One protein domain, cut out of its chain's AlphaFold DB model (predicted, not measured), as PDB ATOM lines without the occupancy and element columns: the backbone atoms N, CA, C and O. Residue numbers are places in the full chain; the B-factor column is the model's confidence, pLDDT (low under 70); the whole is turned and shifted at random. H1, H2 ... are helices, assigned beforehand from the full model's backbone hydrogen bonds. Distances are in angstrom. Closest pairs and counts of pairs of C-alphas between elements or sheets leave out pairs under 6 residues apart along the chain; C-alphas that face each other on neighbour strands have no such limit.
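This is residues 147 to 177 and 188 to 205 of the 210 residues of the protein "DDE_Tnp_1_7 domain-containing protein" of Morchella conica CCBAS932 (UniProt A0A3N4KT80). Two helices, H2 and H3, meet near their first residues and make an L-shaped corner, with the one-turn helix H1 set off before H2 on a tight link. Residues 200 to 205 stick out at the far end of H3. The printed part has 49 residues with three named helices, H1, H2 and H3 in chain order, and no named strand: all helix. It is loose, radius of gyration of the C-alphas 12.3 A, and only just flat, spanning 43 by 25 by 14 A.

H1, residues 150 to 154, begins at C-alpha 150 (226.135, 163.605, 173.112). H2, residues 160 to 176, is 24.3 A long. H3, residues 191 to 204, is 20.8 A long and ends at C-alpha 204 (209.117, 157.184, 174.813).

H1 is apart from H2 and H3. H2, with residues 160 to 167 alone, touches residues 191 to 195 of H3; the closest C-alphas, of Phe 163 and Ala 191, are 4.6 A apart. Their lines are about perpendicular, at 89 degrees. Every O i to N i+4 pair is within hydrogen-bond range in H1 and H2, and 7 of 10 in H3.

The farthest C-alphas, of Asn 147 and Lys 177, are 43.7 A apart. Residues 178 to 187 are not printed; C-alphas 177 and 188 are 13.1 A apart across the cut. Residues 201 to 205 have pLDDT under 70.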
ATOM      1  N   ASN A 147     233.293 168.878 169.235       76.81
ATOM      2  CA  ASN A 147     233.795 167.520 168.958       76.81
ATOM      3  C   ASN A 147     233.408 166.502 170.037       76.81
ATOM      4  O   ASN A 147     233.960 165.401 170.101       76.81
ATOM      5  N   THR A 148     232.476 166.866 170.913       85.56
ATOM      6  CA  THR A 148     232.114 166.054 172.066       85.56
ATOM      7  C   THR A 148     230.905 165.161 171.773       85.56
ATOM      8  O   THR A 148     229.937 165.562 171.134       85.56
ATOM      9  N   GLN A 149     230.954 163.921 172.268       87.50
ATOM     10  CA  GLN A 149     229.849 162.967 172.160       87.50
ATOM     11  C   GLN A 149     228.602 163.469 172.915       87.50
ATOM     12  O   GLN A 149     228.750 164.033 174.003       87.50
ATOM     13  N   PRO A 150     227.370 163.201 172.431       85.31
ATOM     14  CA  PRO A 150     226.135 163.605 173.112       85.31
ATOM     15  C   PRO A 150     226.076 163.186 174.587       85.31
ATOM     16  O   PRO A 150     225.614 163.943 175.440       85.31
ATOM     17  N   LEU A 151     226.616 162.005 174.905       84.19
ATOM     18  CA  LEU A 151     226.689 161.497 176.273       84.19
ATOM     19  C   LEU A 151     227.484 162.419 177.208       84.19
ATOM     20  O   LEU A 151     227.121 162.602 178.364       84.19
ATOM     21  N   SER A 152     228.554 163.038 176.724       87.38
ATOM     22  CA  SER A 152     229.379 163.926 177.541       87.38
ATOM     23  C   SER A 152     228.659 165.231 177.888       87.38
ATOM     24  O   SER A 152     228.877 165.765 178.969       87.38
ATOM     25  N   PHE A 153     227.760 165.722 177.024       87.44
ATOM     26  CA  PHE A 153     226.876 166.843 177.366       87.44
ATOM     27  C   PHE A 153     225.890 166.460 178.464       87.44
ATOM     28  O   PHE A 153     225.629 167.249 179.365       87.44
ATOM     29  N   PHE A 154     225.360 165.238 178.417       86.06
ATOM     30  CA  PHE A 154     224.492 164.727 179.472       86.06
ATOM     31  C   PHE A 154     225.232 164.626 180.816       86.06
ATOM     32  O   PHE A 154     224.708 165.047 181.850       86.06
ATOM     33  N   LYS A 155     226.500 164.200 180.783       87.12
ATOM     34  CA  LYS A 155     227.370 164.142 181.965       87.12
ATOM     35  C   LYS A 155     227.714 165.507 182.581       87.12
ATOM     36  O   LYS A 155     228.212 165.542 183.702       87.12
ATOM     37  N   LEU A 156     227.409 166.627 181.912       88.94
ATOM     38  CA  LEU A 156     227.505 167.965 182.516       88.94
ATOM     39  C   LEU A 156     226.476 168.184 183.630       88.94
ATOM     40  O   LEU A 156     226.711 168.986 184.531       88.94
ATOM     41  N   PHE A 157     225.336 167.499 183.547       88.19
ATOM     42  CA  PHE A 157     224.226 167.644 184.487       88.19
ATOM     43  C   PHE A 157     224.124 166.455 185.439       88.19
ATOM     44  O   PHE A 157     223.731 166.625 186.590       88.19
ATOM     45  N   PHE A 158     224.507 165.270 184.967       88.62
ATOM     46  CA  PHE A 158     224.461 164.034 185.734       88.62
ATOM     47  C   PHE A 158     225.836 163.376 185.729       88.62
ATOM     48  O   PHE A 158     226.222 162.707 184.770       88.62
ATOM     49  N   THR A 159     226.595 163.601 186.798       90.31
ATOM     50  CA  THR A 159     227.919 162.997 186.952       90.31
ATOM     51  C   THR A 159     227.806 161.492 187.189       90.31
ATOM     52  O   THR A 159     226.755 160.982 187.580       90.31
ATOM     53  N   GLU A 160     228.909 160.774 186.982       90.50
ATOM     54  CA  GLU A 160     228.976 159.338 187.281       90.50
ATOM     55  C   GLU A 160     228.633 159.060 188.753       90.50
ATOM     56  O   GLU A 160     227.854 158.163 189.044       90.50
ATOM     57  N   GLU A 161     229.104 159.911 189.668       93.94
ATOM     58  CA  GLU A 161     228.828 159.818 191.109       93.94
ATOM     59  C   GLU A 161     227.324 159.862 191.432       93.94
ATOM     60  O   GLU A 161     226.847 159.167 192.334       93.94
ATOM     61  N   VAL A 162     226.545 160.655 190.683       92.75
ATOM     62  CA  VAL A 162     225.081 160.705 190.835       92.75
ATOM     63  C   VAL A 162     224.461 159.371 190.426       92.75
ATOM     64  O   VAL A 162     223.592 158.857 191.130       92.75
ATOM     65  N   PHE A 163     224.923 158.785 189.321       93.62
ATOM     66  CA  PHE A 163     224.448 157.480 188.861       93.62
ATOM     67  C   PHE A 163     224.865 156.332 189.777       93.62
ATOM     68  O   PHE A 163     224.080 155.412 190.001       93.62
ATOM     69  N   GLU A 164     226.064 156.393 190.345       95.75
ATOM     70  CA  GLU A 164     226.515 155.443 191.359       95.75
ATOM     71  C   GLU A 164     225.628 155.516 192.601       95.75
ATOM     72  O   GLU A 164     225.110 154.494 193.051       95.75
ATOM     73  N   SER A 165     225.372 156.727 193.100       95.50
ATOM     74  CA  SER A 165     224.496 156.949 194.256       95.50
ATOM     75  C   SER A 165     223.081 156.424 193.998       95.50
ATOM     76  O   SER A 165     222.490 155.745 194.838       95.50
ATOM     77  N   LEU A 166     222.549 156.675 192.801       94.38
ATOM     78  CA  LEU A 166     221.263 156.146 192.360       94.38
ATOM     79  C   LEU A 166     221.229 154.618 192.335       94.38
ATOM     80  O   LEU A 166     220.271 154.024 192.828       94.38
ATOM     81  N   ALA A 167     222.254 153.978 191.774       95.44
ATOM     82  CA  ALA A 167     222.329 152.526 191.700       95.44
ATOM     83  C   ALA A 167     222.368 151.902 193.098       95.44
ATOM     84  O   ALA A 167     221.626 150.960 193.378       95.44
ATOM     85  N   VAL A 168     223.182 152.464 193.998       97.19
ATOM     86  CA  VAL A 168     223.271 152.028 195.398       97.19
ATOM     87  C   VAL A 168     221.906 152.121 196.081       97.19
ATOM     88  O   VAL A 168     221.422 151.119 196.609       97.19
ATOM     89  N   ASN A 169     221.253 153.282 196.010       96.25
ATOM     90  CA  ASN A 169     219.972 153.508 196.680       96.25
ATOM     91  C   ASN A 169     218.850 152.646 196.091       96.25
ATOM     92  O   ASN A 169     218.054 152.079 196.834       96.25
ATOM     93  N   THR A 170     218.814 152.493 194.766       95.75
ATOM     94  CA  THR A 170     217.812 151.666 194.076       95.75
ATOM     95  C   THR A 170     217.940 150.204 194.488       95.75
ATOM     96  O   THR A 170     216.942 149.551 194.783       95.75
ATOM     97  N   ASN A 171     219.169 149.690 194.567       95.75
ATOM     98  CA  ASN A 171     219.413 148.321 195.007       95.75
ATOM     99  C   ASN A 171     219.066 148.118 196.482       95.75
ATOM    100  O   ASN A 171     218.446 147.115 196.814       95.75
ATOM    101  N   ALA A 172     219.425 149.066 197.352       95.88
ATOM    102  CA  ALA A 172     219.067 149.002 198.767       95.88
ATOM    103  C   ALA A 172     217.542 149.010 198.962       95.88
ATOM    104  O   ALA A 172     217.004 148.215 199.729       95.88
ATOM    105  N   TYR A 173     216.835 149.859 198.214       95.00
ATOM    106  CA  TYR A 173     215.378 149.904 198.222       95.00
ATOM    107  C   TYR A 173     214.757 148.598 197.709       95.00
ATOM    108  O   TYR A 173     213.816 148.084 198.311       95.00
ATOM    109  N   ALA A 174     215.292 148.041 196.623       94.19
ATOM    110  CA  ALA A 174     214.832 146.773 196.069       94.19
ATOM    111  C   ALA A 174     215.024 145.612 197.057       94.19
ATOM    112  O   ALA A 174     214.102 144.820 197.245       94.19
ATOM    113  N   ASP A 175     216.175 145.558 197.734       93.62
ATOM    114  CA  ASP A 175     216.454 144.571 198.780       93.62
ATOM    115  C   ASP A 175     215.458 144.738 199.952       93.62
ATOM    116  O   ASP A 175     214.839 143.765 200.381       93.62
ATOM    117  N   MET A 176     215.212 145.975 200.405       93.88
ATOM    118  CA  MET A 176     214.239 146.287 201.467       93.88
ATOM    119  C   MET A 176     212.800 145.902 201.095       93.88
ATOM    120  O   MET A 176     212.034 145.456 201.945       93.88
ATOM    121  N   LYS A 177     212.405 146.088 199.831       93.25
ATOM    122  CA  LYS A 177     211.060 145.755 199.343       93.25
ATOM    123  C   LYS A 177     210.897 144.292 198.939       93.25
ATOM    124  O   LYS A 177     209.827 143.931 198.460       93.25
ATOM    125  N   LYS A 188     220.495 143.412 190.565       94.19
ATOM    126  CA  LYS A 188     221.130 144.637 191.041       94.19
ATOM    127  C   LYS A 188     221.567 145.468 189.847       94.19
ATOM    128  O   LYS A 188     222.263 144.954 188.975       94.19
ATOM    129  N   THR A 189     221.142 146.722 189.836       95.00
ATOM    130  CA  THR A 189     221.487 147.659 188.778       95.00
ATOM    131  C   THR A 189     222.801 148.372 189.076       95.00
ATOM    132  O   THR A 189     223.274 148.383 190.216       95.00
ATOM    133  N   ASN A 190     223.413 148.959 188.053       96.00
ATOM    134  CA  ASN A 190     224.637 149.744 188.163       96.00
ATOM    135  C   ASN A 190     224.482 151.105 187.465       96.00
ATOM    136  O   ASN A 190     223.502 151.356 186.764       96.00
ATOM    137  N   ALA A 191     225.461 151.988 187.660       93.00
ATOM    138  CA  ALA A 191     225.443 153.341 187.106       93.00
ATOM    139  C   ALA A 191     225.254 153.363 185.576       93.00
ATOM    140  O   ALA A 191     224.451 154.140 185.061       93.00
ATOM    141  N   ALA A 192     225.936 152.470 184.851       91.50
ATOM    142  CA  ALA A 192     225.857 152.399 183.395       91.50
ATOM    143  C   ALA A 192     224.475 151.937 182.908       91.50
ATOM    144  O   ALA A 192     223.934 152.502 181.960       91.50
ATOM    145  N   GLU A 193     223.873 150.952 183.572       92.69
ATOM    146  CA  GLU A 193     222.515 150.494 183.265       92.69
ATOM    147  C   GLU A 193     221.480 151.594 183.501       92.69
ATOM    148  O   GLU A 193     220.609 151.801 182.660       92.69
ATOM    149  N   LEU A 194     221.603 152.342 184.599       91.19
ATOM    150  CA  LEU A 194     220.728 153.481 184.868       91.19
ATOM    151  C   LEU A 194     220.913 154.609 183.851       91.19
ATOM    152  O   LEU A 194     219.944 155.255 183.459       91.19
ATOM    153  N   MET A 195     222.139 154.828 183.382       89.50
ATOM    154  CA  MET A 195     222.434 155.809 182.340       89.50
ATOM    155  C   MET A 195     221.762 155.444 181.011       89.50
ATOM    156  O   MET A 195     221.175 156.314 180.367       89.50
ATOM    157  N   VAL A 196     221.790 154.163 180.631       87.31
ATOM    158  CA  VAL A 196     221.068 153.654 179.453       87.31
ATOM    159  C   VAL A 196     219.560 153.758 179.663       87.31
ATOM    160  O   VAL A 196     218.868 154.309 178.815       87.31
ATOM    161  N   PHE A 197     219.057 153.314 180.814       86.81
ATOM    162  CA  PHE A 197     217.630 153.346 181.136       86.81
ATOM    163  C   PHE A 197     217.039 154.760 181.041       86.81
ATOM    164  O   PHE A 197     215.991 154.953 180.430       86.81
ATOM    165  N   ILE A 198     217.723 155.768 181.594       84.81
ATOM    166  CA  ILE A 198     217.282 157.169 181.505       84.81
ATOM    167  C   ILE A 198     217.449 157.719 180.082       84.81
ATOM    168  O   ILE A 198     216.607 158.493 179.621       84.81
ATOM    169  N   GLY A 199     218.510 157.316 179.376       78.38
ATOM    170  CA  GLY A 199     218.719 157.664 177.971       78.38
ATOM    171  C   GLY A 199     217.572 157.192 177.073       78.38
ATOM    172  O   GLY A 199     217.055 157.980 176.280       78.38
ATOM    173  N   ASP A 200     217.124 155.951 177.268       73.69
ATOM    174  CA  ASP A 200     216.038 155.324 176.510       73.69
ATOM    175  C   ASP A 200     214.652 155.817 176.943       73.69
ATOM    176  O   ASP A 200     213.770 155.998 176.104       73.69
ATOM    177  N   ALA A 201     214.447 156.127 178.228       63.38
ATOM    178  CA  ALA A 201     213.178 156.667 178.725       63.38
ATOM    179  C   ALA A 201     212.759 157.967 178.007       63.38
ATOM    180  O   ALA A 201     211.570 158.256 177.872       63.38
ATOM    181  N   ARG A 202     213.722 158.737 177.480       55.78
ATOM    182  CA  ARG A 202     213.444 159.938 176.679       55.78
ATOM    183  C   ARG A 202     212.841 159.621 175.306       55.78
ATOM    184  O   ARG A 202     212.081 160.444 174.796       55.78
ATOM    185  N   ALA A 203     213.145 158.463 174.717       54.84
ATOM    186  CA  ALA A 203     212.603 158.064 173.418       54.84
ATOM    187  C   ALA A 203     211.081 157.850 173.475       54.84
ATOM    188  O   ALA A 203     210.383 158.167 172.518       54.84
ATOM    189  N   PHE A 204     210.552 157.424 174.626       48.47
ATOM    190  CA  PHE A 204     209.117 157.184 174.813       48.47
ATOM    191  C   PHE A 204     208.285 158.445 175.099       48.47
ATOM    192  O   PHE A 204     207.067 158.419 174.952       48.47
ATOM    193  N   ILE A 205     208.908 159.564 175.485       53.69
ATOM    194  CA  ILE A 205     208.191 160.803 175.850       53.69
ATOM    195  C   ILE A 205     207.887 161.685 174.616       53.69
ATOM    196  O   ILE A 205     207.107 162.631 174.707       53.69
TER     197      ILE A 205